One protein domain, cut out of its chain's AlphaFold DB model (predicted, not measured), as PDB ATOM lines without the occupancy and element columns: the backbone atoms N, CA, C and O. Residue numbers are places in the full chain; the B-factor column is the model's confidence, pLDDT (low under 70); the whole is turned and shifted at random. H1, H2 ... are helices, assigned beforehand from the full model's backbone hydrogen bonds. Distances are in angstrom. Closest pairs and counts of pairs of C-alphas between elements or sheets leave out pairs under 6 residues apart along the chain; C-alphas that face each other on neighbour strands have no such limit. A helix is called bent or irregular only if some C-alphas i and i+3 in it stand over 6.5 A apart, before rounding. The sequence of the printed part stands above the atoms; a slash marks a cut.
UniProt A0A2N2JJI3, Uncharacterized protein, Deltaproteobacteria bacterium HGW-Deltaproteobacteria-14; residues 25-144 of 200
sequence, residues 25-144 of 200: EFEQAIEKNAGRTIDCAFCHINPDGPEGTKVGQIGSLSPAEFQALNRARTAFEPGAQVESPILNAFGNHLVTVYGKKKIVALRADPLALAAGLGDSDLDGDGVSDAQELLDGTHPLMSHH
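This is residues 25 to 144 of the 200 residues of an uncharacterized protein of Deltaproteobacteria bacterium HGW-Deltaproteobacteria-14 (UniProt A0A2N2JJI3). Three short helices, H1, H4 and H5, cluster at one end of the model, the sharply kinked H3 lies nearer the middle next to H4, and H2 lies at the other end, touching no other helix. Long loops join H1 to H2, H2 to H3 and H4 to H5, the longest being residues 35 to 62 between H1 and H2, while a tight link joins H3 to H4. The printed part has 120 residues with five named helices, H1 to H5 in chain order, and no named strand; the class is all helix, though under half of the residues, 53 of 120, are in named elements. The whole is compact, with a radius of gyration of the C-alphas of 14.0 A and spans of 39 by 28 by 28 A.

H4, residues 110 to 116, is the hub, touching three other helices. H1, residues 25 to 34, touches it about perpendicular, at 80 degrees, with the C-alphas of Phe 26 and Pro 110 closest at 5.2 A. H5, residues 129 to 135, forms a helical hairpin with H4, at a shallow tilt of 32 degrees, opposite ways; their closest C-alphas, of Ala 114 and Ala 130, are 4.3 A apart. H1 also touches H5, the same way at a steep tilt of 69 degrees, only just short of about perpendicular, and the C-alphas of Ala 34 and Asp 135 come closest at 5.0 A. H3, residues 89 to 106, touches H4 at a steep tilt of 63 degrees, opposite ways, with the C-alphas of Leu 106 and Ala 112 closest at 6.8 A. H3 is irregular, with a kink of 97 degrees near residue 99; C-alphas 97 and 100 are 9.4 A apart, and its line is a rough one. H3 and H5 are only just apart, with a closest C-alpha distance of 8.2 A. H2, residues 63 to 73, is close to H3 but not clearly touching it, the C-alphas of Arg 73 and Lys 100 being 7.8 A apart. In H1, H2 and H5 every O i to N i+4 pair is within hydrogen-bond range; in H3 it is 11 of 14, and in H4 0 of 3, beside 3 of 4 O i to N i+3 pairs.

H1 begins at C-alpha 25, (218.563, 253.291, 364.470), and measures 14.1 A from first to last C-alpha. H2 begins at C-alpha 63, (223.301, 242.709, 335.814), and measures 15.2 A. H3, the longest helix by residues with 18, measures 19.7 A. H4 measures 11.9 A and is neither bent nor irregular, but only just: C-alphas 113 and 116 are 6.1 A apart. H5 measures 9.5 A and ends at C-alpha 135, (211.443, 240.350, 371.072).

The two C-alphas farthest apart, of Gly 35 and Pro 63, are 40.2 A apart. The printed part has no cut. The links from H1 to H2, H2 to H3 and H4 to H5 are long, with 28, 15 and 12 residues, and the link from H3 to H4 is tight, with 3. The mean pLDDT of the printed part is 92.7, and no printed residue is under 70.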
ATOM      1  N   GLU A  25     219.649 252.921 363.565       90.06
ATOM      2  CA  GLU A  25     218.563 253.291 364.470       90.06
ATOM      3  C   GLU A  25     217.590 252.126 364.713       90.06
ATOM      4  O   GLU A  25     217.096 251.976 365.829       90.06
ATOM      5  N   PHE A  26     217.337 251.284 363.700       91.12
ATOM      6  CA  PHE A  26     216.471 250.109 363.850       91.12
ATOM      7  C   PHE A  26     217.107 249.051 364.742       91.12
ATOM      8  O   PHE A  26     216.474 248.603 365.695       91.12
ATOM      9  N   GLU A  27     218.364 248.715 364.454       91.19
ATOM     10  CA  GLU A  27     219.168 247.773 365.233       91.19
ATOM     11  C   GLU A  27     219.191 248.189 366.706       91.19
ATOM     12  O   GLU A  27     218.668 247.485 367.567       91.19
ATOM     13  N   GLN A  28     219.637 249.414 366.985       92.62
ATOM     14  CA  GLN A  28     219.750 249.936 368.348       92.62
ATOM     15  C   GLN A  28     218.413 249.973 369.095       92.62
ATOM     16  O   GLN A  28     218.371 249.728 370.302       92.62
ATOM     17  N   ALA A  29     217.315 250.311 368.417       94.19
ATOM     18  CA  ALA A  29     216.001 250.359 369.047       94.19
ATOM     19  C   ALA A  29     215.497 248.961 369.426       94.19
ATOM     20  O   ALA A  29     214.978 248.791 370.531       94.19
ATOM     21  N   ILE A  30     215.675 247.976 368.541       94.19
ATOM     22  CA  ILE A  30     215.290 246.585 368.796       94.19
ATOM     23  C   ILE A  30     216.152 246.007 369.916       94.19
ATOM     24  O   ILE A  30     215.607 245.486 370.885       94.19
ATOM     25  N   GLU A  31     217.475 246.175 369.858       94.50
ATOM     26  CA  GLU A  31     218.381 245.681 370.899       94.50
ATOM     27  C   GLU A  31     218.073 246.288 372.269       94.50
ATOM     28  O   GLU A  31     218.031 245.585 373.281       94.50
ATOM     29  N   LYS A  32     217.798 247.597 372.311       95.62
ATOM     30  CA  LYS A  32     217.415 248.292 373.543       95.62
ATOM     31  C   LYS A  32     216.088 247.785 374.104       95.62
ATOM     32  O   LYS A  32     215.937 247.739 375.324       95.62
ATOM     33  N   ASN A  33     215.128 247.452 373.242       96.06
ATOM     34  CA  ASN A  33     213.824 246.941 373.654       96.06
ATOM     35  C   ASN A  33     213.900 245.486 374.131       96.06
ATOM     36  O   ASN A  33     213.354 245.145 375.177       96.06
ATOM     37  N   ALA A  34     214.593 244.643 373.369       94.19
ATOM     38  CA  ALA A  34     214.645 243.203 373.567       94.19
ATOM     39  C   ALA A  34     215.718 242.759 374.574       94.19
ATOM     40  O   ALA A  34     215.624 241.674 375.147       94.19
ATOM     41  N   GLY A  35     216.759 243.571 374.789       93.56
ATOM     42  CA  GLY A  35     217.896 243.223 375.643       93.56
ATOM     43  C   GLY A  35     218.811 242.141 375.055       93.56
ATOM     44  O   GLY A  35     219.543 241.491 375.801       93.56
ATOM     45  N   ARG A  36     218.767 241.929 373.736       91.44
ATOM     46  CA  ARG A  36     219.599 240.973 372.986       91.44
ATOM     47  C   ARG A  36     220.087 241.609 371.697       91.44
ATOM     48  O   ARG A  36     219.396 242.458 371.144       91.44
ATOM     49  N   THR A  37     221.255 241.182 371.236       90.94
ATOM     50  CA  THR A  37     221.846 241.693 370.000       90.94
ATOM     51  C   THR A  37     221.132 241.139 368.778       90.94
ATOM     52  O   THR A  37     220.725 239.971 368.782       90.94
ATOM     53  N   ILE A  38     221.028 241.947 367.730       91.00
ATOM     54  CA  ILE A  38     220.565 241.506 366.411       91.00
ATOM     55  C   ILE A  38     221.603 241.882 365.352       91.00
ATOM     56  O   ILE A  38     222.512 242.655 365.620       91.00
ATOM     57  N   ASP A  39     221.505 241.301 364.161       89.06
ATOM     58  CA  ASP A  39     222.426 241.582 363.062       89.06
ATOM     59  C   ASP A  39     221.671 241.986 361.788       89.06
ATOM     60  O   ASP A  39     220.438 242.046 361.743       89.06
ATOM     61  N   CYS A  40     222.411 242.269 360.714       89.25
ATOM     62  CA  CYS A  40     221.793 242.644 359.449       89.25
ATOM     63  C   CYS A  40     221.007 241.492 358.802       89.25
ATOM     64  O   CYS A  40     220.163 241.773 357.946       89.25
ATOM     65  N   ALA A  41     221.227 240.230 359.199       89.94
ATOM     66  CA  ALA A  41     220.504 239.086 358.646       89.94
ATOM     67  C   ALA A  41     219.009 239.132 358.974       89.94
ATOM     68  O   ALA A  41     218.227 238.489 358.284       89.94
ATOM     69  N   PHE A  42     218.603 239.965 359.940       91.56
ATOM     70  CA  PHE A  42     217.203 240.254 360.234       91.56
ATOM     71  C   PHE A  42     216.429 240.692 358.980       91.56
ATOM     72  O   PHE A  42     215.347 240.181 358.708       91.56
ATOM     73  N   CYS A  43     217.012 241.577 358.161       92.94
ATOM     74  CA  CYS A  43     216.375 242.126 356.953       92.94
ATOM     75  C   CYS A  43     217.130 241.810 355.654       92.94
ATOM     76  O   CYS A  43     216.567 241.936 354.563       92.94
ATOM     77  N   HIS A  44     218.404 241.433 355.738       93.56
ATOM     78  CA  HIS A  44     219.278 241.210 354.591       93.56
ATOM     79  C   HIS A  44     219.587 239.733 354.379       93.56
ATOM     80  O   HIS A  44     219.590 238.933 355.307       93.56
ATOM     81  N   ILE A  45     219.889 239.373 353.130       94.12
ATOM     82  CA  ILE A  45     220.391 238.028 352.805       94.12
ATOM     83  C   ILE A  45     221.777 237.810 353.420       94.12
ATOM     84  O   ILE A  45     222.109 236.700 353.830       94.12
ATOM     85  N   ASN A  46     222.598 238.862 353.460       93.44
ATOM     86  CA  ASN A  46     223.949 238.795 353.994       93.44
ATOM     87  C   ASN A  46     224.009 239.385 355.419       93.44
ATOM     88  O   ASN A  46     223.577 240.528 355.602       93.44
ATOM     89  N   PRO A  47     224.576 238.663 356.406       90.12
ATOM     90  CA  PRO A  47     224.688 239.134 357.790       90.12
ATOM     91  C   PRO A  47     225.619 240.340 357.957       90.12
ATOM     92  O   PRO A  47     225.475 241.083 358.921       90.12
ATOM     93  N   ASP A  48     226.539 240.574 357.013       89.75
ATOM     94  CA  ASP A  48     227.440 241.734 357.032       89.75
ATOM     95  C   ASP A  48     226.764 243.010 356.483       89.75
ATOM     96  O   ASP A  48     227.400 244.057 356.366       89.75
ATOM     97  N   GLY A  49     225.486 242.926 356.094       88.38
ATOM     98  CA  GLY A  49     224.727 244.032 355.517       88.38
ATOM     99  C   GLY A  49     224.753 244.074 353.984       88.38
ATOM    100  O   GLY A  49     225.283 243.174 353.324       88.38
ATOM    101  N   PRO A  50     224.144 245.110 353.379       91.44
ATOM    102  CA  PRO A  50     223.881 245.162 351.939       91.44
ATOM    103  C   PRO A  50     225.100 245.529 351.079       91.44
ATOM    104  O   PRO A  50     225.064 245.347 349.859       91.44
ATOM    105  N   GLU A  51     226.159 246.078 351.669       91.00
ATOM    106  CA  GLU A  51     227.337 246.569 350.948       91.00
ATOM    107  C   GLU A  51     228.486 245.561 350.974       91.00
ATOM    108  O   GLU A  51     228.772 244.954 351.997       91.00
ATOM    109  N   GLY A  52     229.177 245.405 349.843       91.94
ATOM    110  CA  GLY A  52     230.313 244.494 349.702       91.94
ATOM    111  C   GLY A  52     230.200 243.602 348.470       91.94
ATOM    112  O   GLY A  52     229.368 243.838 347.594       91.94
ATOM    113  N   THR A  53     231.079 242.607 348.369       94.56
ATOM    114  CA  THR A  53     231.228 241.729 347.192       94.56
ATOM    115  C   THR A  53     230.847 240.275 347.465       94.56
ATOM    116  O   THR A  53     230.986 239.432 346.578       94.56
ATOM    117  N   LYS A  54     230.368 239.958 348.673       93.69
ATOM    118  CA  LYS A  54     229.856 238.626 349.009       93.69
ATOM    119  C   LYS A  54     228.425 238.465 348.496       93.69
ATOM    120  O   LYS A  54     227.731 239.449 348.265       93.69
ATOM    121  N   VAL A  55     227.979 237.217 348.356       90.69
ATOM    122  CA  VAL A  55     226.617 236.867 347.912       90.69
ATOM    123  C   VAL A  55     225.564 237.627 348.726       90.69
ATOM    124  O   VAL A  55     225.672 237.716 349.948       90.69
ATOM    125  N   GLY A  56     224.557 238.184 348.047       88.62
ATOM    126  CA  GLY A  56     223.501 238.985 348.676       88.62
ATOM    127  C   GLY A  56     223.893 240.440 348.963       88.62
ATOM    128  O   GLY A  56     223.087 241.182 349.515       88.62
ATOM    129  N   GLN A  57     225.101 240.865 348.575       95.31
ATOM    130  CA  GLN A  57     225.560 242.255 348.664       95.31
ATOM    131  C   GLN A  57     225.628 242.910 347.284       95.31
ATOM    132  O   GLN A  57     225.847 242.236 346.274       95.31
ATOM    133  N   ILE A  58     225.500 244.239 347.239       93.88
ATOM    134  CA  ILE A  58     225.383 245.041 346.008       93.88
ATOM    135  C   ILE A  58     226.510 244.766 344.998       93.88
ATOM    136  O   ILE A  58     226.250 244.694 343.800       93.88
ATOM    137  N   GLY A  59     227.751 244.603 345.458       93.81
ATOM    138  CA  GLY A  59     228.916 244.383 344.599       93.81
ATOM    139  C   GLY A  59     229.043 242.960 344.050       93.81
ATOM    140  O   GLY A  59     229.892 242.730 343.194       93.81
ATOM    141  N   SER A  60     228.222 242.017 344.520       95.25
ATOM    142  CA  SER A  60     228.161 240.642 343.998       95.25
ATOM    143  C   SER A  60     227.055 240.424 342.962       95.25
ATOM    144  O   SER A  60     227.007 239.366 342.338       95.25
ATOM    145  N   LEU A  61     226.160 241.405 342.790       95.88
ATOM    146  CA  LEU A  61     224.953 241.246 341.985       95.88
ATOM    147  C   LEU A  61     225.277 241.128 340.493       95.88
ATOM    148  O   LEU A  61     226.028 241.924 339.924       95.88
ATOM    149  N   SER A  62     224.620 240.183 339.829       96.19
ATOM    150  CA  SER A  62     224.573 240.109 338.371       96.19
ATOM    151  C   SER A  62     223.858 241.332 337.773       96.19
ATOM    152  O   SER A  62     223.076 242.005 338.453       96.19
ATOM    153  N   PRO A  63     224.027 241.618 336.468       96.56
ATOM    154  CA  PRO A  63     223.301 242.709 335.814       96.56
ATOM    155  C   PRO A  63     221.772 242.602 335.945       96.56
ATOM    156  O   PRO A  63     221.093 243.621 336.071       96.56
ATOM    157  N   ALA A  64     221.224 241.382 335.942       95.25
ATOM    158  CA  ALA A  64     219.790 241.145 336.101       95.25
ATOM    159  C   ALA A  64     219.316 241.435 337.534       95.25
ATOM    160  O   ALA A  64     218.294 242.099 337.725       95.25
ATOM    161  N   GLU A  65     220.079 241.000 338.539       95.25
ATOM    162  CA  GLU A  65     219.803 241.299 339.947       95.25
ATOM    163  C   GLU A  65     219.955 242.790 340.235       95.25
ATOM    164  O   GLU A  65     219.112 243.378 340.903       95.25
ATOM    165  N   PHE A  66     220.957 243.454 339.665       94.75
ATOM    166  CA  PHE A  66     221.108 244.897 339.813       94.75
ATOM    167  C   PHE A  66     219.910 245.662 339.227       94.75
ATOM    168  O   PHE A  66     219.420 246.623 339.823       94.75
ATOM    169  N   GLN A  67     219.370 245.217 338.086       93.56
ATOM    170  CA  GLN A  67     218.116 245.758 337.555       93.56
ATOM    171  C   GLN A  67     216.924 245.473 338.478       93.56
ATOM    172  O   GLN A  67     216.089 246.359 338.664       93.56
ATOM    173  N   ALA A  68     216.840 244.278 339.071       92.06
ATOM    174  CA  ALA A  68     215.813 243.948 340.059       92.06
ATOM    175  C   ALA A  68     215.909 244.852 341.296       92.06
ATOM    176  O   ALA A  68     214.908 245.442 341.691       92.06
ATOM    177  N   LEU A  69     217.116 245.073 341.817       93.12
ATOM    178  CA  LEU A  69     217.382 246.012 342.902       93.12
ATOM    179  C   LEU A  69     216.944 247.435 342.537       93.12
ATOM    180  O   LEU A  69     216.328 248.118 343.351       93.12
ATOM    181  N   ASN A  70     217.219 247.895 341.316       91.81
ATOM    182  CA  ASN A  70     216.781 249.219 340.874       91.81
ATOM    183  C   ASN A  70     215.254 249.326 340.790       91.81
ATOM    184  O   ASN A  70     214.707 250.345 341.204       91.81
ATOM    185  N   ARG A  71     214.558 248.273 340.340       89.31
ATOM    186  CA  ARG A  71     213.088 248.214 340.406       89.31
ATOM    187  C   ARG A  71     212.603 248.239 341.856       89.31
ATOM    188  O   ARG A  71     211.740 249.047 342.186       89.31
ATOM    189  N   ALA A  72     213.214 247.452 342.739       89.31
ATOM    190  CA  ALA A  72     212.855 247.414 344.154       89.31
ATOM    191  C   ALA A  72     213.062 248.774 344.841       89.31
ATOM    192  O   ALA A  72     212.220 249.235 345.607       89.31
ATOM    193  N   ARG A  73     214.129 249.499 344.487       88.62
ATOM    194  CA  ARG A  73     214.404 250.857 344.981       88.62
ATOM    195  C   ARG A  73     213.331 251.884 344.620       88.62
ATOM    196  O   ARG A  73     213.266 252.911 345.299       88.62
ATOM    197  N   THR A  74     212.523 251.626 343.588       87.50
ATOM    198  CA  THR A  74     211.406 252.497 343.184       87.50
ATOM    199  C   THR A  74     210.083 252.205 343.895       87.50
ATOM    200  O   THR A  74     209.137 252.973 343.725       87.50
ATOM    201  N   ALA A  75     210.008 251.170 344.741       84.44
ATOM    202  CA  ALA A  75     208.839 250.887 345.578       84.44
ATOM    203  C   ALA A  75     208.732 251.866 346.760       84.44
ATOM    204  O   ALA A  75     209.033 251.559 347.916       84.44
ATOM    205  N   PHE A  76     208.349 253.105 346.452       85.12
ATOM    206  CA  PHE A  76     208.201 254.160 347.450       85.12
ATOM    207  C   PHE A  76     206.955 253.991 348.319       85.12
ATOM    208  O   PHE A  76     207.024 254.284 349.514       85.12
ATOM    209  N   GLU A  77     205.864 253.509 347.728       87.75
ATOM    210  CA  GLU A  77     204.557 253.341 348.366       87.75
ATOM    211  C   GLU A  77     204.274 251.851 348.672       87.75
ATOM    212  O   GLU A  77     204.853 250.981 348.009       87.75
ATOM    213  N   PRO A  78     203.407 251.543 349.658       86.62
ATOM    214  CA  PRO A  78     202.986 250.178 349.982       86.62
ATOM    215  C   PRO A  78     202.384 249.403 348.804       86.62
ATOM    216  O   PRO A  78     201.816 249.981 347.877       86.62
ATOM    217  N   GLY A  79     202.432 248.072 348.883       81.81
ATOM    218  CA  GLY A  79     201.763 247.158 347.950       81.81
ATOM    219  C   GLY A  79     202.511 246.904 346.639       81.81
ATOM    220  O   GLY A  79     202.056 246.107 345.818       81.81
ATOM    221  N   ALA A  80     203.667 247.537 346.432       82.50
ATOM    222  CA  ALA A  80     204.552 247.199 345.329       82.50
ATOM    223  C   ALA A  80     205.178 245.817 345.573       82.50
ATOM    224  O   ALA A  80     206.014 245.659 346.457       82.50
ATOM    225  N   GLN A  81     204.789 244.826 344.771       81.12
ATOM    226  CA  GLN A  81     205.393 243.492 344.794       81.12
ATOM    227  C   GLN A  81     206.753 243.544 344.097       81.12
ATOM    228  O   GLN A  81     206.865 243.343 342.885       81.12
ATOM    229  N   VAL A  82     207.784 243.893 344.857       81.94
ATOM    230  CA  VAL A  82     209.162 243.930 344.379       81.94
ATOM    231  C   VAL A  82     210.037 243.067 345.270       81.94
ATOM    232  O   VAL A  82     210.054 243.220 346.485       81.94
ATOM    233  N   GLU A  83     210.806 242.191 344.640       91.00
ATOM    234  CA  GLU A  83     211.806 241.379 345.323       91.00
ATOM    235  C   GLU A  83     213.167 242.050 345.165       91.00
ATOM    236  O   GLU A  83     213.668 242.248 344.050       91.00
ATOM    237  N   SER A  84     213.758 242.438 346.289       93.12
ATOM    238  CA  SER A  84     215.119 242.948 346.334       93.12
ATOM    239  C   SER A  84     216.095 241.783 346.517       93.12
ATOM    240  O   SER A  84     215.961 241.043 347.487       93.12
ATOM    241  N   PRO A  85     217.130 241.642 345.670       94.62
ATOM    242  CA  PRO A  85     218.113 240.558 345.785       94.62
ATOM    243  C   PRO A  85     219.088 240.730 346.962       94.62
ATOM    244  O   PRO A  85     219.971 239.903 347.150       94.62
ATOM    245  N   ILE A  86     218.978 241.823 347.722       94.62
ATOM    246  CA  ILE A  86     219.794 242.086 348.920       94.62
ATOM    247  C   ILE A  86     218.981 241.988 350.215       94.62
ATOM    248  O   ILE A  86     219.547 242.101 351.302       94.62
ATOM    249  N   LEU A  87     217.656 241.842 350.114       94.69
ATOM    250  CA  LEU A  87     216.767 241.666 351.258       94.69
ATOM    251  C   LEU A  87     216.349 240.204 351.341       94.69
ATOM    252  O   LEU A  87     216.169 239.546 350.318       94.69
ATOM    253  N   ASN A  88     216.212 239.705 352.561       95.25
ATOM    254  CA  ASN A  88     215.594 238.407 352.792       95.25
ATOM    255  C   ASN A  88     214.057 238.530 352.665       95.25
ATOM    256  O   ASN A  88     213.521 239.604 352.369       95.25
ATOM    257  N   ALA A  89     213.336 237.435 352.916       95.81
ATOM    258  CA  ALA A  89     211.875 237.429 352.841       95.81
ATOM    259  C   ALA A  89     211.224 238.454 353.791       95.81
ATOM    260  O   ALA A  89     210.308 239.161 353.377       95.81
ATOM    261  N   PHE A  90     211.738 238.613 355.015       95.75
ATOM    262  CA  PHE A  90     211.236 239.603 355.970       95.75
ATOM    263  C   PHE A  90     211.493 241.046 355.510       95.75
ATOM    264  O   PHE A  90     210.596 241.885 355.535       95.75
ATOM    265  N   GLY A  91     212.689 241.348 354.999       94.25
ATOM    266  CA  GLY A  91     213.016 242.661 354.445       94.25
ATOM    267  C   GLY A  91     212.136 243.028 353.245       94.25
ATOM    268  O   GLY A  91     211.645 244.157 353.164       94.25
ATOM    269  N   ASN A  92     211.879 242.084 352.332       94.44
ATOM    270  CA  ASN A  92     210.945 242.294 351.217       94.44
ATOM    271  C   ASN A  92     209.496 242.437 351.705       94.44
ATOM    272  O   ASN A  92     208.754 243.283 351.193       94.44
ATOM    273  N   HIS A  93     209.105 241.690 352.741       94.25
ATOM    274  CA  HIS A  93     207.805 241.836 353.388       94.25
ATOM    275  C   HIS A  93     207.628 243.241 353.989       94.25
ATOM    276  O   HIS A  93     206.638 243.908 353.687       94.25
ATOM    277  N   LEU A  94     208.624 243.765 354.713       93.44
ATOM    278  CA  LEU A  94     208.613 245.137 355.238       93.44
ATOM    279  C   LEU A  94     208.426 246.182 354.132       93.44
ATOM    280  O   LEU A  94     207.603 247.091 354.269       93.44
ATOM    281  N   VAL A  95     209.167 246.060 353.025       93.00
ATOM    282  CA  VAL A  95     209.033 246.973 351.875       93.00
ATOM    283  C   VAL A  95     207.642 246.874 351.256       93.00
ATOM    284  O   VAL A  95     207.068 247.900 350.899       93.00
ATOM    285  N   THR A  96     207.071 245.675 351.175       92.31
ATOM    286  CA  THR A  96     205.722 245.463 350.635       92.31
ATOM    287  C   THR A  96     204.649 246.086 351.531       92.31
ATOM    288  O   THR A  96     203.756 246.771 351.032       92.31
ATOM    289  N   VAL A  97     204.747 245.897 352.848       92.44
ATOM    290  CA  VAL A  97     203.774 246.394 353.837       92.44
ATOM    291  C   VAL A  97     203.821 247.914 353.966       92.44
ATOM    292  O   VAL A  97     202.784 248.576 353.971       92.44
ATOM    293  N   TYR A  98     205.018 248.489 354.066       92.62
ATOM    294  CA  TYR A  98     205.181 249.902 354.402       92.62
ATOM    295  C   TYR A  98     205.532 250.789 353.210       92.62
ATOM    296  O   TYR A  98     205.251 251.990 353.224       92.62
ATOM    297  N   GLY A  99     206.175 250.240 352.186       92.06
ATOM    298  CA  GLY A  99     206.883 251.037 351.194       92.06
ATOM    299  C   GLY A  99     208.103 251.747 351.792       92.06
ATOM    300  O   GLY A  99     208.195 252.055 352.988       92.06
ATOM    301  N   LYS A 100     209.072 252.075 350.937       90.12
ATOM    302  CA  LYS A 100     210.328 252.701 351.373       90.12
ATOM    303  C   LYS A 100     210.115 254.038 352.088       90.12
ATOM    304  O   LYS A 100     210.817 254.339 353.053       90.12
ATOM    305  N   LYS A 101     209.161 254.858 351.632       91.75
ATOM    306  CA  LYS A 101     208.917 256.196 352.196       91.75
ATOM    307  C   LYS A 101     208.523 256.116 353.670       91.75
ATOM    308  O   LYS A 101     209.014 256.904 354.478       91.75
ATOM    309  N   LYS A 102     207.665 255.155 354.022       92.88
ATOM    310  CA  LYS A 102     207.210 254.973 355.400       92.88
ATOM    311  C   LYS A 102     208.293 254.348 356.272       92.88
ATOM    312  O   LYS A 102     208.485 254.856 357.370       92.88
ATOM    313  N   ILE A 103     209.051 253.360 355.781       92.25
ATOM    314  CA  ILE A 103     210.209 252.798 356.511       92.25
ATOM    315  C   ILE A 103     211.193 253.913 356.886       92.25
ATOM    316  O   ILE A 103     211.576 254.054 358.043       92.25
ATOM    317  N   VAL A 104     211.542 254.783 355.935       91.44
ATOM    318  CA  VAL A 104     212.453 255.913 356.186       91.44
ATOM    319  C   VAL A 104     211.894 256.890 357.226       91.44
ATOM    320  O   VAL A 104     212.673 257.437 358.010       91.44
ATOM    321  N   ALA A 105     210.577 257.118 357.243       93.00
ATOM    322  CA  ALA A 105     209.913 257.966 358.235       93.00
ATOM    323  C   ALA A 105     209.858 257.315 359.629       93.00
ATOM    324  O   ALA A 105     209.953 258.017 360.632       93.00
ATOM    325  N   LEU A 106     209.743 255.986 359.695       94.19
ATOM    326  CA  LEU A 106     209.732 255.213 360.937       94.19
ATOM    327  C   LEU A 106     211.106 255.128 361.614       94.19
ATOM    328  O   LEU A 106     211.176 254.701 362.752       94.19
ATOM    329  N   ARG A 107     212.189 255.629 361.007       92.19
ATOM    330  CA  ARG A 107     213.487 255.765 361.700       92.19
ATOM    331  C   ARG A 107     213.416 256.594 362.985       92.19
ATOM    332  O   ARG A 107     214.232 256.401 363.874       92.19
ATOM    333  N   ALA A 108     212.455 257.516 363.076       93.31
ATOM    334  CA  ALA A 108     212.220 258.298 364.289       93.31
ATOM    335  C   ALA A 108     211.583 257.474 365.425       93.31
ATOM    336  O   ALA A 108     211.710 257.852 366.585       93.31
ATOM    337  N   ASP A 109     210.903 256.377 365.087       94.81
ATOM    338  CA  ASP A 109     210.296 255.430 366.025       94.81
ATOM    339  C   ASP A 109     210.333 254.005 365.430       94.81
ATOM    340  O   ASP A 109     209.342 253.532 364.863       94.81
ATOM    341  N   PRO A 110     211.498 253.332 365.483       93.75
ATOM    342  CA  PRO A 110     211.705 252.059 364.798       93.75
ATOM    343  C   PRO A 110     210.737 250.945 365.198       93.75
ATOM    344  O   PRO A 110     210.332 250.147 364.354       93.75
ATOM    345  N   LEU A 111     210.328 250.902 366.469       94.56
ATOM    346  CA  LEU A 111     209.458 249.846 366.997       94.56
ATOM    347  C   LEU A 111     208.023 249.953 366.466       94.56
ATOM    348  O   LEU A 111     207.290 248.965 366.468       94.56
ATOM    349  N   ALA A 112     207.629 251.108 365.922       95.19
ATOM    350  CA  ALA A 112     206.349 251.258 365.237       95.19
ATOM    351  C   ALA A 112     206.260 250.459 363.916       95.19
ATOM    352  O   ALA A 112     205.171 250.363 363.341       95.19
ATOM    353  N   LEU A 113     207.356 249.834 363.458       93.56
ATOM    354  CA  LEU A 113     207.316 248.786 362.428       93.56
ATOM    355  C   LEU A 113     206.511 247.548 362.857       93.56
ATOM    356  O   LEU A 113     205.981 246.848 362.002       93.56
ATOM    357  N   ALA A 114     206.375 247.271 364.156       95.12
ATOM    358  CA  ALA A 114     205.591 246.123 364.610       95.12
ATOM    359  C   ALA A 114     204.093 246.285 364.283       95.12
ATOM    360  O   ALA A 114     203.403 245.316 363.981       95.12
ATOM    361  N   ALA A 115     203.578 247.519 364.289       92.62
ATOM    362  CA  ALA A 115     202.143 247.784 364.185       92.62
ATOM    363  C   ALA A 115     201.520 247.427 362.820       92.62
ATOM    364  O   ALA A 115     200.311 247.240 362.730       92.62
ATOM    365  N   GLY A 116     202.318 247.383 361.752       88.12
ATOM    366  CA  GLY A 116     201.856 247.130 360.383       88.12
ATOM    367  C   GLY A 116     202.119 245.713 359.889       88.12
ATOM    368  O   GLY A 116     201.575 245.345 358.854       88.12
ATOM    369  N   LEU A 117     202.901 244.921 360.627       93.12
ATOM    370  CA  LEU A 117     203.186 243.519 360.305       93.12
ATOM    371  C   LEU A 117     201.984 242.588 360.569       93.12
ATOM    372  O   LEU A 117     201.933 241.482 360.038       93.12
ATOM    373  N   GLY A 118     200.984 243.049 361.328       89.94
ATOM    374  CA  GLY A 118     199.749 242.303 361.581       89.94
ATOM    375  C   GLY A 118     200.013 240.925 362.194       89.94
ATOM    376  O   GLY A 118     200.836 240.796 363.100       89.94
ATOM    377  N   ASP A 119     199.321 239.911 361.671       91.94
ATOM    378  CA  ASP A 119     199.452 238.506 362.079       91.94
ATOM    379  C   ASP A 119     200.405 237.713 361.160       91.94
ATOM    380  O   ASP A 119     200.275 236.495 361.044       91.94
ATOM    381  N   SER A 120     201.317 238.389 360.446       95.75
ATOM    382  CA  SER A 120     202.337 237.706 359.637       95.75
ATOM    383  C   SER A 120     203.220 236.828 360.530       95.75
ATOM    384  O   SER A 120     203.577 237.249 361.627       95.75
ATOM    385  N   ASP A 121     203.529 235.622 360.064       96.88
ATOM    386  CA  ASP A 121     204.357 234.597 360.715       96.88
ATOM    387  C   ASP A 121     205.092 233.861 359.586       96.88
ATOM    388  O   ASP A 121     204.555 232.931 358.969       96.88
ATOM    389  N   LEU A 122     206.252 234.391 359.188       96.75
ATOM    390  CA  LEU A 122     206.934 233.963 357.963       96.75
ATOM    391  C   LEU A 122     207.605 232.591 358.087       96.75
ATOM    392  O   LEU A 122     207.768 231.917 357.063       96.75
ATOM    393  N   ASP A 123     207.987 232.163 359.290       96.69
ATOM    394  CA  ASP A 123     208.583 230.842 359.520       96.69
ATOM    395  C   ASP A 123     207.610 229.787 360.065       96.69
ATOM    396  O   ASP A 123     207.931 228.590 360.060       96.69
ATOM    397  N   GLY A 124     206.395 230.195 360.439       96.31
ATOM    398  CA  GLY A 124     205.318 229.314 360.869       96.31
ATOM    399  C   GLY A 124     205.510 228.756 362.279       96.31
ATOM    400  O   GLY A 124     204.858 227.762 362.648       96.31
ATOM    401  N   ASP A 125     206.402 229.329 363.086       95.44
ATOM    402  CA  ASP A 125     206.628 228.871 364.453       95.44
ATOM    403  C   ASP A 125     205.462 229.208 365.398       95.44
ATOM    404  O   ASP A 125     205.318 228.568 366.445       95.44
ATOM    405  N   GLY A 126     204.536 230.064 364.950       95.12
ATOM    406  CA  GLY A 126     203.330 230.494 365.653       95.12
ATOM    407  C   GLY A 126     203.525 231.731 366.528       95.12
ATOM    408  O   GLY A 126     202.625 232.067 367.306       95.12
ATOM    409  N   VAL A 127     204.673 232.399 366.423       96.06
ATOM    410  CA  VAL A 127     204.920 233.759 366.896       96.06
ATOM    411  C   VAL A 127     204.848 234.699 365.694       96.06
ATOM    412  O   VAL A 127     205.380 234.404 364.638       96.06
ATOM    413  N   SER A 128     204.158 235.834 365.821       96.62
ATOM    414  CA  SER A 128     204.070 236.772 364.698       96.62
ATOM    415  C   SER A 128     205.371 237.552 364.502       96.62
ATOM    416  O   SER A 128     205.990 237.974 365.481       96.62
ATOM    417  N   ASP A 129     205.702 237.887 363.254       97.00
ATOM    418  CA  ASP A 129     206.868 238.694 362.882       97.00
ATOM    419  C   ASP A 129     206.900 240.036 363.642       97.00
ATOM    420  O   ASP A 129     207.956 240.561 363.998       97.00
ATOM    421  N   ALA A 130     205.719 240.610 363.916       96.38
ATOM    422  CA  ALA A 130     205.563 241.818 364.724       96.38
ATOM    423  C   ALA A 130     206.099 241.628 366.147       96.38
ATOM    424  O   ALA A 130     206.777 242.499 366.697       96.38
ATOM    425  N   GLN A 131     205.769 240.492 366.753       96.12
ATOM    426  CA  GLN A 131     206.204 240.152 368.091       96.12
ATOM    427  C   GLN A 131     207.682 239.774 368.113       96.12
ATOM    428  O   GLN A 131     208.379 240.147 369.052       96.12
ATOM    429  N   GLU A 132     208.161 239.094 367.079       96.50
ATOM    430  CA  GLU A 132     209.570 238.757 366.927       96.50
ATOM    431  C   GLU A 132     210.454 239.992 366.780       96.50
ATOM    432  O   GLU A 132     211.486 240.095 367.440       96.50
ATOM    433  N   LEU A 133     210.003 240.994 366.021       95.50
ATOM    434  CA  LEU A 133     210.660 242.298 365.937       95.50
ATOM    435  C   LEU A 133     210.806 242.957 367.317       95.50
ATOM    436  O   LEU A 133     211.860 243.502 367.635       95.50
ATOM    437  N   LEU A 134     209.759 242.906 368.146       95.12
ATOM    438  CA  LEU A 134     209.793 243.455 369.506       95.12
ATOM    439  C   LEU A 134     210.669 242.615 370.443       95.12
ATOM    440  O   LEU A 134     211.372 243.171 371.287       95.12
ATOM    441  N   ASP A 135     210.647 241.293 370.286       95.31
ATOM    442  CA  ASP A 135     211.443 240.350 371.072       95.31
ATOM    443  C   ASP A 135     212.903 240.269 370.584       95.31
ATOM    444  O   ASP A 135     213.717 239.592 371.211       95.31
ATOM    445  N   GLY A 136     213.246 240.926 369.471       94.62
ATOM    446  CA  GLY A 136     214.544 240.825 368.804       94.62
ATOM    447  C   GLY A 136     214.844 239.433 368.235       94.62
ATOM    448  O   GLY A 136     216.015 239.116 368.015       94.62
ATOM    449  N   THR A 137     213.829 238.581 368.051       95.38
ATOM    450  CA  THR A 137     213.927 237.212 367.509       95.38
ATOM    451  C   THR A 137     213.841 237.220 365.987       95.38
ATOM    452  O   THR A 137     213.410 238.206 365.408       95.38
ATOM    453  N   HIS A 138     214.375 236.193 365.318       95.44
ATOM    454  CA  HIS A 138     214.614 236.282 363.874       95.44
ATOM    455  C   HIS A 138     213.383 235.778 363.105       95.44
ATOM    456  O   HIS A 138     213.164 234.572 363.161       95.44
ATOM    457  N   PRO A 139     212.726 236.604 362.261       95.75
ATOM    458  CA  PRO A 139     211.435 236.284 361.628       95.75
ATOM    459  C   PRO A 139     211.414 235.153 360.595       95.75
ATOM    460  O   PRO A 139     210.462 234.986 359.849       95.75
ATOM    461  N   LEU A 140     212.536 234.456 360.428       96.44
ATOM    462  CA  LEU A 140     212.724 233.411 359.415       96.44
ATOM    463  C   LEU A 140     213.371 232.162 360.035       96.44
ATOM    464  O   LEU A 140     213.846 231.286 359.310       96.44
ATOM    465  N   MET A 141     213.486 232.116 361.363       95.12
ATOM    466  CA  MET A 141     214.162 231.055 362.097       95.12
ATOM    467  C   MET A 141     213.275 230.581 363.244       95.12
ATOM    468  O   MET A 141     213.390 231.062 364.370       95.12
ATOM    469  N   SER A 142     212.547 229.496 362.985       94.44
ATOM    470  CA  SER A 142     211.503 228.946 363.865       94.44
ATOM    471  C   SER A 142     211.945 228.467 365.256       94.44
ATOM    472  O   SER A 142     211.164 227.933 366.041       94.44
ATOM    473  N   HIS A 143     213.235 228.569 365.560       92.50
ATOM    474  CA  HIS A 143     213.838 228.197 366.838       92.50
ATOM    475  C   HIS A 143     214.579 229.366 367.507       92.50
ATOM    476  O   HIS A 143     215.249 229.160 368.519       92.50
ATOM    477  N   HIS A 144     214.479 230.582 366.962       91.56
ATOM    478  CA  HIS A 144     215.157 231.777 367.469       91.56
ATOM    479  C   HIS A 144     214.261 232.676 368.343       91.56
ATOM    480  O   HIS A 144     214.754 233.662 368.910       91.56
TER     481      HIS A 144